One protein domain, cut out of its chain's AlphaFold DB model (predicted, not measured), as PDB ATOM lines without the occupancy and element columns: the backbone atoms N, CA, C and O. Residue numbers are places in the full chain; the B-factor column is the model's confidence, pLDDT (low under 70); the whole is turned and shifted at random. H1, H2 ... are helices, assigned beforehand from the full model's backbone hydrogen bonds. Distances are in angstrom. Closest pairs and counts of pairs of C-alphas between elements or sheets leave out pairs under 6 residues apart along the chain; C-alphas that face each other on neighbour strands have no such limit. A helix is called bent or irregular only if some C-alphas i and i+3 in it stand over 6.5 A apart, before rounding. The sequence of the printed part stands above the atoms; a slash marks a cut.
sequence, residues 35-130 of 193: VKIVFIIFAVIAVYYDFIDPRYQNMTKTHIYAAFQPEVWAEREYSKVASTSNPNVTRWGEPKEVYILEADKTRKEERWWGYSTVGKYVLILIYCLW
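What this domain is: This is residues 35 to 130 of the 193 residues of an uncharacterized protein of Aggregatibacter actinomycetemcomitans (UniProt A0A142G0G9). The domain is a rod of helices in two halves: in one half, the long helices H1 and H5 form a narrow V and H2 closes its wide end, making a triangle; in the other half, the shorter helices H3 and H4 cross each other beyond H2, with the loop of residues 82 to 95 at the far end. H2 lies nearest to the middle of the whole and touches H1, H3 and H5, while the first and last printed residues lie together at the other end of the rod. The printed part has 96 residues, with five named helices in the order H1, H2, H3, H4, H5 and no named strand; the class is all helix. The whole is loose, with a radius of gyration of the C-alphas of 17.5 A, and spans 58 by 24 by 17 A.

How they stand to each other: H1, residues 35 to 52, and H2, residues 54 to 68, touch only at the corner by their tight link; their lines are about perpendicular at 84 degrees, and their closest C-alphas, those of Phe 51 and Gln 57, are 4.8 A apart. H1 also touches H5, residues 108 to 129, with its residues 36 to 43 alone, against residues 121 to 128 of H5. The closest C-alphas there, those of Lys 36 and Cys 128, are 6.6 A apart, and the two helices run opposite ways at a tilt of 36 degrees, only just steep. H2 is the hub, the helix that touches most other helices, namely three. H2 and H5 touch with 24 pairs of C-alphas within 8 A, H5 with its residues 110 to 118 alone; the closest C-alphas, those of Ile 64 and Gly 114, are 4.2 A apart, and the lines are about perpendicular at 85 degrees. H2, with residues 62 to 66 alone, touches H3, residues 70 to 81, with the C-alphas of Ala 66 and Trp 73 closest at 5.4 A and a steep tilt of 56 degrees, opposite ways. H3, with residues 74 to 78 alone, touches H4, residues 96 to 106; the closest C-alphas, those of Ala 74 and Ile 100, are 6.2 A apart, and the two run opposite ways at a steep tilt of 68 degrees, only just short of about perpendicular. The helix packing is mostly crossed: of the four pairs of helices that touch other than only at the corner or only at their ends, 0 are at a shallow tilt. H4 and H5 meet only through their link. H3 and H5 are apart, but only just, with closest C-alphas at 8.5 A; H1 is apart from H3 and H4, and H2 from H4. Every O i to N i+4 pair is within hydrogen-bond range in H1 and H4, against 9 of 11 in H2, 6 of 8 in H3 and 17 of 18 in H5.

Where its parts are: H1 begins at C-alpha 35, (192.003, 217.362, 193.001), and measures 25.1 A from first to last C-alpha. H2 measures 21.4 A and is irregular: C-alphas 55 and 58 are 7.2 A apart. H3 measures 16.9 A and ends at C-alpha 81, (172.391, 217.695, 148.939). H4 measures 15.6 A. H5, the longest with 22 residues, measures 31.8 A and ends at C-alpha 129, (178.725, 219.078, 193.173).

The domain as a whole: The two C-alphas farthest apart, those of Val 35 and Ser 85, are 59.1 A apart, while those of Val 35 and Trp 130 are 12.9 A apart. The printed part has no cut. The link from H3 to H4, residues 82 to 95, is long; the other three links are tight. The mean pLDDT of the printed part is 86.2, and residue 130 alone is under 70.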
ATOM      1  N   VAL A  35     192.434 218.275 194.072       76.69
ATOM      2  CA  VAL A  35     192.003 217.362 193.001       76.69
ATOM      3  C   VAL A  35     190.854 217.977 192.193       76.69
ATOM      4  O   VAL A  35     190.902 217.970 190.967       76.69
ATOM      5  N   LYS A  36     189.850 218.575 192.852       79.94
ATOM      6  CA  LYS A  36     188.759 219.291 192.165       79.94
ATOM      7  C   LYS A  36     189.282 220.434 191.286       79.94
ATOM      8  O   LYS A  36     188.816 220.564 190.162       79.94
ATOM      9  N   ILE A  37     190.265 221.208 191.754       82.81
ATOM     10  CA  ILE A  37     190.881 222.292 190.968       82.81
ATOM     11  C   ILE A  37     191.531 221.746 189.690       82.81
ATOM     12  O   ILE A  37     191.309 222.301 188.618       82.81
ATOM     13  N   VAL A  38     192.276 220.642 189.777       85.75
ATOM     14  CA  VAL A  38     192.899 220.013 188.599       85.75
ATOM     15  C   VAL A  38     191.841 219.568 187.582       85.75
ATOM     16  O   VAL A  38     191.970 219.871 186.398       85.75
ATOM     17  N   PHE A  39     190.756 218.925 188.030       84.19
ATOM     18  CA  PHE A  39     189.648 218.544 187.143       84.19
ATOM     19  C   PHE A  39     188.956 219.749 186.496       84.19
ATOM     20  O   PHE A  39     188.594 219.676 185.325       84.19
ATOM     21  N   ILE A  40     188.808 220.863 187.218       87.62
ATOM     22  CA  ILE A  40     188.256 222.105 186.660       87.62
ATOM     23  C   ILE A  40     189.169 222.653 185.556       87.62
ATOM     24  O   ILE A  40     188.668 223.040 184.507       87.62
ATOM     25  N   ILE A  41     190.492 222.643 185.747       89.88
ATOM     26  CA  ILE A  41     191.444 223.092 184.717       89.88
ATOM     27  C   ILE A  41     191.306 222.238 183.450       89.88
ATOM     28  O   ILE A  41     191.161 222.786 182.359       89.88
ATOM     29  N   PHE A  42     191.275 220.909 183.587       89.38
ATOM     30  CA  PHE A  42     191.046 220.016 182.446       89.38
ATOM     31  C   PHE A  42     189.695 220.265 181.770       89.38
ATOM     32  O   PHE A  42     189.622 220.259 180.543       89.38
ATOM     33  N   ALA A  43     188.641 220.534 182.546       90.00
ATOM     34  CA  ALA A  43     187.328 220.868 182.009       90.00
ATOM     35  C   ALA A  43     187.360 222.163 181.185       90.00
ATOM     36  O   ALA A  43     186.814 222.194 180.089       90.00
ATOM     37  N   VAL A  44     188.033 223.211 181.671       90.69
ATOM     38  CA  VAL A  44     188.176 224.488 180.951       90.69
ATOM     39  C   VAL A  44     188.935 224.298 179.638       90.69
ATOM     40  O   VAL A  44     188.502 224.809 178.607       90.69
ATOM     41  N   ILE A  45     190.029 223.530 179.655       90.94
ATOM     42  CA  ILE A  45     190.793 223.206 178.441       90.94
ATOM     43  C   ILE A  45     189.911 222.440 177.445       90.94
ATOM     44  O   ILE A  45     189.879 222.784 176.266       90.94
ATOM     45  N   ALA A  46     189.157 221.442 177.912       89.62
ATOM     46  CA  ALA A  46     188.240 220.690 177.060       89.62
ATOM     47  C   ALA A  46     187.155 221.595 176.450       89.62
ATOM     48  O   ALA A  46     186.925 221.519 175.247       89.62
ATOM     49  N   VAL A  47     186.553 222.499 177.236       91.38
ATOM     50  CA  VAL A  47     185.551 223.462 176.739       91.38
ATOM     51  C   VAL A  47     186.147 224.373 175.670       91.38
ATOM     52  O   VAL A  47     185.486 224.649 174.669       91.38
ATOM     53  N   TYR A  48     187.387 224.829 175.862       91.94
ATOM     54  CA  TYR A  48     188.074 225.665 174.883       91.94
ATOM     55  C   TYR A  48     188.199 224.950 173.534       91.94
ATOM     56  O   TYR A  48     187.765 225.490 172.519       91.94
ATOM     57  N   TYR A  49     188.717 223.722 173.517       89.88
ATOM     58  CA  TYR A  49     188.838 222.977 172.264       89.88
ATOM     59  C   TYR A  49     187.471 222.625 171.672       89.88
ATOM     60  O   TYR A  49     187.247 222.845 170.491       89.88
ATOM     61  N   ASP A  50     186.529 222.153 172.486       89.12
ATOM     62  CA  ASP A  50     185.232 221.677 172.003       89.12
ATOM     63  C   ASP A  50     184.344 222.795 171.433       89.12
ATOM     64  O   ASP A  50     183.618 222.560 170.465       89.12
ATOM     65  N   PHE A  51     184.369 223.997 172.025       89.38
ATOM     66  CA  PHE A  51     183.396 225.056 171.727       89.38
ATOM     67  C   PHE A  51     183.992 226.376 171.234       89.38
ATOM     68  O   PHE A  51     183.239 227.169 170.659       89.38
ATOM     69  N   ILE A  52     185.284 226.635 171.449       89.44
ATOM     70  CA  ILE A  52     185.929 227.912 171.099       89.44
ATOM     71  C   ILE A  52     186.876 227.739 169.909       89.44
ATOM     72  O   ILE A  52     186.830 228.555 168.991       89.44
ATOM     73  N   ASP A  53     187.703 226.690 169.895       91.12
ATOM     74  CA  ASP A  53     188.665 226.469 168.816       91.12
ATOM     75  C   ASP A  53     187.933 226.198 167.484       91.12
ATOM     76  O   ASP A  53     187.212 225.199 167.364       91.12
ATOM     77  N   PRO A  54     188.117 227.047 166.454       87.88
ATOM     78  CA  PRO A  54     187.405 226.924 165.185       87.88
ATOM     79  C   PRO A  54     187.680 225.602 164.456       87.88
ATOM     80  O   PRO A  54     186.865 225.185 163.633       87.88
ATOM     81  N   ARG A  55     188.795 224.920 164.759       88.19
ATOM     82  CA  ARG A  55     189.140 223.625 164.152       88.19
ATOM     83  C   ARG A  55     188.194 222.509 164.581       88.19
ATOM     84  O   ARG A  55     187.884 221.635 163.778       88.19
ATOM     85  N   TYR A  56     187.729 222.545 165.827       87.00
ATOM     86  CA  TYR A  56     186.930 221.473 166.425       87.00
ATOM     87  C   TYR A  56     185.477 221.890 166.661       87.00
ATOM     88  O   TYR A  56     184.583 221.048 166.605       87.00
ATOM     89  N   GLN A  57     185.213 223.189 166.832       89.00
ATOM     90  CA  GLN A  57     183.894 223.727 167.164       89.00
ATOM     91  C   GLN A  57     182.781 223.242 166.222       89.00
ATOM     92  O   GLN A  57     181.695 222.884 166.680       89.00
ATOM     93  N   ASN A  58     183.027 223.230 164.909       88.38
ATOM     94  CA  ASN A  58     182.017 222.810 163.934       88.38
ATOM     95  C   ASN A  58     181.707 221.316 164.039       88.38
ATOM     96  O   ASN A  58     180.540 220.934 164.019       88.38
ATOM     97  N   MET A  59     182.735 220.484 164.199       88.44
ATOM     98  CA  MET A  59     182.577 219.040 164.372       88.44
ATOM     99  C   MET A  59     181.804 218.735 165.657       88.44
ATOM    100  O   MET A  59     180.793 218.035 165.622       88.44
ATOM    101  N   THR A  60     182.208 219.347 166.770       89.31
ATOM    102  CA  THR A  60     181.549 219.181 168.067       89.31
ATOM    103  C   THR A  60     180.081 219.588 168.015       89.31
ATOM    104  O   THR A  60     179.218 218.842 168.476       89.31
ATOM    105  N   LYS A  61     179.770 220.743 167.408       88.25
ATOM    106  CA  LYS A  61     178.382 221.182 167.213       88.25
ATOM    107  C   LYS A  61     177.596 220.152 166.411       88.25
ATOM    108  O   LYS A  61     176.517 219.769 166.848       88.25
ATOM    109  N   THR A  62     178.126 219.684 165.283       87.12
ATOM    110  CA  THR A  62     177.455 218.690 164.432       87.12
ATOM    111  C   THR A  62     177.152 217.405 165.195       87.12
ATOM    112  O   THR A  62     176.013 216.955 165.164       87.12
ATOM    113  N   HIS A  63     178.114 216.868 165.951       89.94
ATOM    114  CA  HIS A  63     177.908 215.666 166.763       89.94
ATOM    115  C   HIS A  63     176.842 215.872 167.851       89.94
ATOM    116  O   HIS A  63     175.997 215.006 168.070       89.94
ATOM    117  N   ILE A  64     176.836 217.035 168.516       89.81
ATOM    118  CA  ILE A  64     175.822 217.374 169.528       89.81
ATOM    119  C   ILE A  64     174.430 217.500 168.889       89.81
ATOM    120  O   ILE A  64     173.473 216.936 169.417       89.81
ATOM    121  N   TYR A  65     174.307 218.185 167.747       88.19
ATOM    122  CA  TYR A  65     173.041 218.275 167.010       88.19
ATOM    123  C   TYR A  65     172.562 216.891 166.563       88.19
ATOM    124  O   TYR A  65     171.406 216.558 166.793       88.19
ATOM    125  N   ALA A  66     173.445 216.054 166.015       86.81
ATOM    126  CA  ALA A  66     173.100 214.695 165.604       86.81
ATOM    127  C   ALA A  66     172.571 213.843 166.772       86.81
ATOM    128  O   ALA A  66     171.666 213.031 166.581       86.81
ATOM    129  N   ALA A  67     173.131 214.018 167.975       88.38
ATOM    130  CA  ALA A  67     172.758 213.255 169.163       88.38
ATOM    131  C   ALA A  67     171.440 213.725 169.803       88.38
ATOM    132  O   ALA A  67     170.590 212.900 170.121       88.38
ATOM    133  N   PHE A  68     171.261 215.035 170.001       88.44
ATOM    134  CA  PHE A  68     170.133 215.577 170.777       88.44
ATOM    135  C   PHE A  68     169.012 216.178 169.923       88.44
ATOM    136  O   PHE A  68     167.904 216.363 170.419       88.44
ATOM    137  N   GLN A  69     169.284 216.496 168.658       88.56
ATOM    138  CA  GLN A  69     168.324 217.053 167.698       88.56
ATOM    139  C   GLN A  69     168.482 216.376 166.322       88.56
ATOM    140  O   GLN A  69     168.802 217.044 165.331       88.56
ATOM    141  N   PRO A  70     168.287 215.044 166.245       84.75
ATOM    142  CA  PRO A  70     168.593 214.264 165.047       84.75
ATOM    143  C   PRO A  70     167.798 214.717 163.816       84.75
ATOM    144  O   PRO A  70     168.347 214.721 162.719       84.75
ATOM    145  N   GLU A  71     166.547 215.152 163.988       84.69
ATOM    146  CA  GLU A  71     165.694 215.649 162.898       84.69
ATOM    147  C   GLU A  71     166.251 216.941 162.285       84.69
ATOM    148  O   GLU A  71     166.492 217.011 161.083       84.69
ATOM    149  N   VAL A  72     166.561 217.935 163.123       86.06
ATOM    150  CA  VAL A  72     167.133 219.224 162.691       86.06
ATOM    151  C   VAL A  72     168.494 219.026 162.019       86.06
ATOM    152  O   VAL A  72     168.830 219.697 161.040       86.06
ATOM    153  N   TRP A  73     169.298 218.100 162.545       86.94
ATOM    154  CA  TRP A  73     170.566 217.725 161.933       86.94
ATOM    155  C   TRP A  73     170.363 217.080 160.556       86.94
ATOM    156  O   TRP A  73     171.013 217.497 159.597       86.94
ATOM    157  N   ALA A  74     169.435 216.127 160.441       86.00
ATOM    158  CA  ALA A  74     169.145 215.430 159.190       86.00
ATOM    159  C   ALA A  74     168.644 216.394 158.108       86.00
ATOM    160  O   ALA A  74     169.076 216.309 156.960       86.00
ATOM    161  N   GLU A  75     167.800 217.362 158.468       86.06
ATOM    162  CA  GLU A  75     167.346 218.402 157.544       86.06
ATOM    163  C   GLU A  75     168.482 219.316 157.082       86.06
ATOM    164  O   GLU A  75     168.566 219.641 155.895       86.06
ATOM    165  N   ARG A  76     169.397 219.697 157.983       86.50
ATOM    166  CA  ARG A  76     170.588 220.474 157.609       86.50
ATOM    167  C   ARG A  76     171.504 219.703 156.671       86.50
ATOM    168  O   ARG A  76     171.966 220.281 155.690       86.50
ATOM    169  N   GLU A  77     171.775 218.434 156.949       84.69
ATOM    170  CA  GLU A  77     172.588 217.599 156.062       84.69
ATOM    171  C   GLU A  77     171.909 217.413 154.704       84.69
ATOM    172  O   GLU A  77     172.534 217.644 153.669       84.69
ATOM    173  N   TYR A  78     170.607 217.125 154.700       86.06
ATOM    174  CA  TYR A  78     169.823 216.996 153.479       86.06
ATOM    175  C   TYR A  78     169.823 218.287 152.649       86.06
ATOM    176  O   TYR A  78     170.007 218.236 151.436       86.06
ATOM    177  N   SER A  79     169.714 219.462 153.281       85.62
ATOM    178  CA  SER A  79     169.722 220.756 152.578       85.62
ATOM    179  C   SER A  79     170.993 221.010 151.752       85.62
ATOM    180  O   SER A  79     170.938 221.709 150.743       85.62
ATOM    181  N   LYS A  80     172.132 220.403 152.119       87.00
ATOM    182  CA  LYS A  80     173.390 220.498 151.354       87.00
ATOM    183  C   LYS A  80     173.335 219.721 150.035       87.00
ATOM    184  O   LYS A  80     174.082 220.018 149.104       87.00
ATOM    185  N   VAL A  81     172.465 218.720 149.981       87.31
ATOM    186  CA  VAL A  81     172.391 217.695 148.939       87.31
ATOM    187  C   VAL A  81     171.077 217.771 148.151       87.31
ATOM    188  O   VAL A  81     170.966 217.179 147.077       87.31
ATOM    189  N   ALA A  82     170.098 218.529 148.643       87.12
ATOM    190  CA  ALA A  82     168.811 218.740 148.000       87.12
ATOM    191  C   ALA A  82     168.973 219.255 146.558       87.12
ATOM    192  O   ALA A  82     169.857 220.072 146.246       87.12
ATOM    193  N   SER A  83     168.121 218.746 145.670       84.00
ATOM    194  CA  SER A  83     168.044 219.213 144.291       84.00
ATOM    195  C   SER A  83     167.460 220.626 144.232       84.00
ATOM    196  O   SER A  83     166.560 220.981 144.989       84.00
ATOM    197  N   THR A  84     167.954 221.437 143.297       83.62
ATOM    198  CA  THR A  84     167.414 222.775 143.020       83.62
ATOM    199  C   THR A  84     166.066 222.735 142.300       83.62
ATOM    200  O   THR A  84     165.316 223.701 142.387       83.62
ATOM    201  N   SER A  85     165.748 221.641 141.596       82.94
ATOM    202  CA  SER A  85     164.504 221.496 140.826       82.94
ATOM    203  C   SER A  85     163.351 220.893 141.630       82.94
ATOM    204  O   SER A  85     162.197 221.238 141.393       82.94
ATOM    205  N   ASN A  86     163.643 220.000 142.580       82.56
ATOM    206  CA  ASN A  86     162.640 219.368 143.431       82.56
ATOM    207  C   ASN A  86     163.204 219.163 144.851       82.56
ATOM    208  O   ASN A  86     164.129 218.368 145.024       82.56
ATOM    209  N   PRO A  87     162.646 219.836 145.875       81.50
ATOM    210  CA  PRO A  87     163.184 219.828 147.234       81.50
ATOM    211  C   PRO A  87     162.964 218.511 147.990       81.50
ATOM    212  O   PRO A  87     163.484 218.369 149.090       81.50
ATOM    213  N   ASN A  88     162.201 217.562 147.435       85.81
ATOM    214  CA  ASN A  88     161.951 216.254 148.054       85.81
ATOM    215  C   ASN A  88     162.903 215.156 147.557       85.81
ATOM    216  O   ASN A  88     162.837 214.020 148.038       85.81
ATOM    217  N   VAL A  89     163.800 215.483 146.621       87.94
ATOM    218  CA  VAL A  89     164.816 214.565 146.096       87.94
ATOM    219  C   VAL A  89     166.224 215.149 146.203       87.94
ATOM    220  O   VAL A  89     166.434 216.363 146.135       87.94
ATOM    221  N   THR A  90     167.209 214.279 146.396       87.75
ATOM    222  CA  THR A  90     168.626 214.651 146.347       87.75
ATOM    223  C   THR A  90     169.031 215.031 144.920       87.75
ATOM    224  O   THR A  90     168.345 214.707 143.947       87.75
ATOM    225  N   ARG A  91     170.190 215.680 144.759       86.00
ATOM    226  CA  ARG A  91     170.812 215.928 143.440       86.00
ATOM    227  C   ARG A  91     171.067 214.650 142.629       86.00
ATOM    228  O   ARG A  91     171.280 214.743 141.426       86.00
ATOM    229  N   TRP A  92     171.033 213.486 143.276       85.69
ATOM    230  CA  TRP A  92     171.210 212.169 142.664       85.69
ATOM    231  C   TRP A  92     169.885 211.433 142.412       85.69
ATOM    232  O   TRP A  92     169.898 210.303 141.938       85.69
ATOM    233  N   GLY A  93     168.741 212.075 142.685       85.25
ATOM    234  CA  GLY A  93     167.409 211.524 142.421       85.25
ATOM    235  C   GLY A  93     166.852 210.622 143.526       85.25
ATOM    236  O   GLY A  93     165.799 210.019 143.336       85.25
ATOM    237  N   GLU A  94     167.510 210.540 144.682       86.88
ATOM    238  CA  GLU A  94     167.032 209.743 145.815       86.88
ATOM    239  C   GLU A  94     165.962 210.509 146.604       86.88
ATOM    240  O   GLU A  94     166.111 211.714 146.833       86.88
ATOM    241  N   PRO A  95     164.894 209.844 147.069       89.94
ATOM    242  CA  PRO A  95     163.893 210.487 147.911       89.94
ATOM    243  C   PRO A  95     164.473 210.846 149.288       89.94
ATOM    244  O   PRO A  95     165.252 210.085 149.871       89.94
ATOM    245  N   LYS A  96     164.050 211.995 149.835       87.88
ATOM    246  CA  LYS A  96     164.504 212.546 151.130       87.88
ATOM    247  C   LYS A  96     164.529 211.509 152.255       87.88
ATOM    248  O   LYS A  96     165.501 211.428 152.999       87.88
ATOM    249  N   GLU A  97     163.467 210.722 152.377       87.62
ATOM    250  CA  GLU A  97     163.303 209.751 153.463       87.62
ATOM    251  C   GLU A  97     164.344 208.629 153.409       87.62
ATOM    252  O   GLU A  97     164.890 208.245 154.442       87.62
ATOM    253  N   VAL A  98     164.669 208.147 152.206       88.81
ATOM    254  CA  VAL A  98     165.667 207.087 152.013       88.81
ATOM    255  C   VAL A  98     167.059 207.609 152.357       88.81
ATOM    256  O   VAL A  98     167.775 206.962 153.119       88.81
ATOM    257  N   TYR A  99     167.393 208.820 151.899       86.94
ATOM    258  CA  TYR A  99     168.667 209.464 152.216       86.94
ATOM    259  C   TYR A  99     168.859 209.657 153.729       86.94
ATOM    260  O   TYR A  99     169.912 209.332 154.274       86.94
ATOM    261  N   ILE A 100     167.833 210.151 154.432       86.50
ATOM    262  CA  ILE A 100     167.898 210.363 155.886       86.50
ATOM    263  C   ILE A 100     168.074 209.031 156.624       86.50
ATOM    264  O   ILE A 100     168.878 208.947 157.551       86.50
ATOM    265  N   LEU A 101     167.359 207.984 156.205       88.06
ATOM    266  CA  LEU A 101     167.416 206.672 156.846       88.06
ATOM    267  C   LEU A 101     168.777 205.984 156.654       88.06
ATOM    268  O   LEU A 101     169.272 205.312 157.563       88.06
ATOM    269  N   GLU A 102     169.404 206.160 155.492       85.69
ATOM    270  CA  GLU A 102     170.746 205.645 155.213       85.69
ATOM    271  C   GLU A 102     171.842 206.449 155.928       85.69
ATOM    272  O   GLU A 102     172.749 205.868 156.540       85.69
ATOM    273  N   ALA A 103     171.725 207.779 155.935       81.31
ATOM    274  CA  ALA A 103     172.618 208.662 156.677       81.31
ATOM    275  C   ALA A 103     172.575 208.377 158.188       81.31
ATOM    276  O   ALA A 103     173.617 208.353 158.841       81.31
ATOM    277  N   ASP A 104     171.392 208.099 158.741       81.81
ATOM    278  CA  ASP A 104     171.230 207.709 160.143       81.81
ATOM    279  C   ASP A 104     171.998 206.410 160.461       81.81
ATOM    280  O   ASP A 104     172.807 206.350 161.394       81.81
ATOM    281  N   LYS A 105     171.816 205.372 159.634       83.50
ATOM    282  CA  LYS A 105     172.478 204.073 159.835       83.50
ATOM    283  C   LYS A 105     174.000 204.170 159.766       83.50
ATOM    284  O   LYS A 105     174.683 203.562 160.590       83.50
ATOM    285  N   THR A 106     174.523 204.913 158.796       80.06
ATOM    286  CA  THR A 106     175.968 205.023 158.551       80.06
ATOM    287  C   THR A 106     176.675 205.927 159.560       80.06
ATOM    288  O   THR A 106     177.833 205.681 159.887       80.06
ATOM    289  N   ARG A 107     175.984 206.930 160.121       76.50
ATOM    290  CA  ARG A 107     176.576 207.940 161.019       76.50
ATOM    291  C   ARG A 107     176.211 207.761 162.492       76.50
ATOM    292  O   ARG A 107     176.308 208.692 163.291       76.50
ATOM    293  N   LYS A 108     175.857 206.539 162.901       80.69
ATOM    294  CA  LYS A 108     175.579 206.198 164.307       80.69
ATOM    295  C   LYS A 108     176.734 206.570 165.250       80.69
ATOM    296  O   LYS A 108     176.492 206.935 166.401       80.69
ATOM    297  N   GLU A 109     177.973 206.504 164.767       82.12
ATOM    298  CA  GLU A 109     179.165 206.914 165.520       82.12
ATOM    299  C   GLU A 109     179.160 208.409 165.868       82.12
ATOM    300  O   GLU A 109     179.485 208.770 166.998       82.12
ATOM    301  N   GLU A 110     178.719 209.284 164.960       81.31
ATOM    302  CA  GLU A 110     178.665 210.736 165.194       81.31
ATOM    303  C   GLU A 110     177.729 211.089 166.361       81.31
ATOM    304  O   GLU A 110     178.047 211.950 167.188       81.31
ATOM    305  N   ARG A 111     176.609 210.362 166.505       84.44
ATOM    306  CA  ARG A 111     175.720 210.502 167.673       84.44
ATOM    307  C   ARG A 111     176.398 210.073 168.963       84.44
ATOM    308  O   ARG A 111     176.271 210.752 169.982       84.44
ATOM    309  N   TRP A 112     177.124 208.958 168.930       87.94
ATOM    310  CA  TRP A 112     177.879 208.486 170.089       87.94
ATOM    311  C   TRP A 112     178.921 209.507 170.545       87.94
ATOM    312  O   TRP A 112     179.047 209.753 171.748       87.94
ATOM    313  N   TRP A 113     179.597 210.172 169.606       88.31
ATOM    314  CA  TRP A 113     180.509 211.272 169.916       88.31
ATOM    315  C   TRP A 113     179.800 212.464 170.563       88.31
ATOM    316  O   TRP A 113     180.333 213.044 171.514       88.31
ATOM    317  N   GLY A 114     178.586 212.799 170.119       89.62
ATOM    318  CA  GLY A 114     177.756 213.839 170.735       89.62
ATOM    319  C   GLY A 114     177.385 213.515 172.183       89.62
ATOM    320  O   GLY A 114     177.621 214.329 173.082       89.62
ATOM    321  N   TYR A 115     176.889 212.298 172.437       90.94
ATOM    322  CA  TYR A 115     176.563 211.835 173.791       90.94
ATOM    323  C   TYR A 115     177.788 211.792 174.703       90.94
ATOM    324  O   TYR A 115     177.714 212.243 175.845       90.94
ATOM    325  N   SER A 116     178.920 211.294 174.202       89.50
ATOM    326  CA  SER A 116     180.177 211.243 174.954       89.50
ATOM    327  C   SER A 116     180.665 212.648 175.326       89.50
ATOM    328  O   SER A 116     181.016 212.913 176.480       89.50
ATOM    329  N   THR A 117     180.598 213.583 174.373       89.75
ATOM    330  CA  THR A 117     181.014 214.976 174.575       89.75
ATOM    331  C   THR A 117     180.163 215.690 175.615       89.75
ATOM    332  O   THR A 117     180.711 216.393 176.453       89.75
ATOM    333  N   VAL A 118     178.843 215.507 175.621       89.75
ATOM    334  CA  VAL A 118     177.990 216.113 176.660       89.75
ATOM    335  C   VAL A 118     178.118 215.360 177.989       89.75
ATOM    336  O   VAL A 118     178.231 215.976 179.051       89.75
ATOM    337  N   GLY A 119     178.182 214.028 177.939       89.94
ATOM    338  CA  GLY A 119     178.274 213.155 179.105       89.94
ATOM    339  C   GLY A 119     179.493 213.440 179.982       89.94
ATOM    340  O   GLY A 119     179.351 213.526 181.203       89.94
ATOM    341  N   LYS A 120     180.675 213.681 179.390       89.88
ATOM    342  CA  LYS A 120     181.883 214.033 180.162       89.88
ATOM    343  C   LYS A 120     181.689 215.304 181.000       89.88
ATOM    344  O   LYS A 120     182.110 215.333 182.155       89.88
ATOM    345  N   TYR A 121     181.000 216.323 180.480       88.56
ATOM    346  CA  TYR A 121     180.742 217.564 181.221       88.56
ATOM    347  C   TYR A 121     179.732 217.367 182.349       88.56
ATOM    348  O   TYR A 121     179.928 217.891 183.447       88.56
ATOM    349  N   VAL A 122     178.694 216.559 182.117       89.06
ATOM    350  CA  VAL A 122     177.724 216.190 183.158       89.06
ATOM    351  C   VAL A 122     178.412 215.431 184.297       89.06
ATOM    352  O   VAL A 122     178.183 215.744 185.465       89.06
ATOM    353  N   LEU A 123     179.308 214.491 183.985       87.75
ATOM    354  CA  LEU A 123     180.082 213.761 184.994       87.75
ATOM    355  C   LEU A 123     180.983 214.688 185.817       87.75
ATOM    356  O   LEU A 123     181.026 214.565 187.043       87.75
ATOM    357  N   ILE A 124     181.660 215.643 185.171       86.44
ATOM    358  CA  ILE A 124     182.476 216.651 185.862       86.44
ATOM    359  C   ILE A 124     181.602 217.508 186.784       86.44
ATOM    360  O   ILE A 124     181.975 217.743 187.933       86.44
ATOM    361  N   LEU A 125     180.420 217.930 186.327       84.44
ATOM    362  CA  LEU A 125     179.485 218.710 187.136       84.44
ATOM    363  C   LEU A 125     179.009 217.922 188.366       84.44
ATOM    364  O   LEU A 125     179.084 218.432 189.485       84.44
ATOM    365  N   ILE A 126     178.592 216.666 188.181       83.38
ATOM    366  CA  ILE A 126     178.201 215.769 189.279       83.38
ATOM    367  C   ILE A 126     179.361 215.610 190.269       83.38
ATOM    368  O   ILE A 126     179.161 215.730 191.476       83.38
ATOM    369  N   TYR A 127     180.581 215.400 189.775       80.00
ATOM    370  CA  TYR A 127     181.778 215.279 190.605       80.00
ATOM    371  C   TYR A 127     182.081 216.559 191.405       80.00
ATOM    372  O   TYR A 127     182.379 216.503 192.604       80.00
ATOM    373  N   CYS A 128     181.972 217.729 190.773       74.25
ATOM    374  CA  CYS A 128     182.165 219.019 191.428       74.25
ATOM    375  C   CYS A 128     181.125 219.250 192.533       74.25
ATOM    376  O   CYS A 128     181.504 219.643 193.645       74.25
ATOM    377  N   LEU A 129     179.853 218.944 192.248       73.19
ATOM    378  CA  LEU A 129     178.725 219.078 193.173       73.19
ATOM    379  C   LEU A 129     178.709 218.009 194.272       73.19
ATOM    380  O   LEU A 129     178.100 218.233 195.320       73.19
ATOM    381  N   TRP A 130     179.395 216.874 194.087       69.44
ATOM    382  CA  TRP A 130     179.415 215.816 195.091       69.44
ATOM    383  C   TRP A 130     180.048 216.337 196.395       69.44
ATOM    384  O   TRP A 130     181.217 216.767 196.407       69.44
TER     385      TRP A 130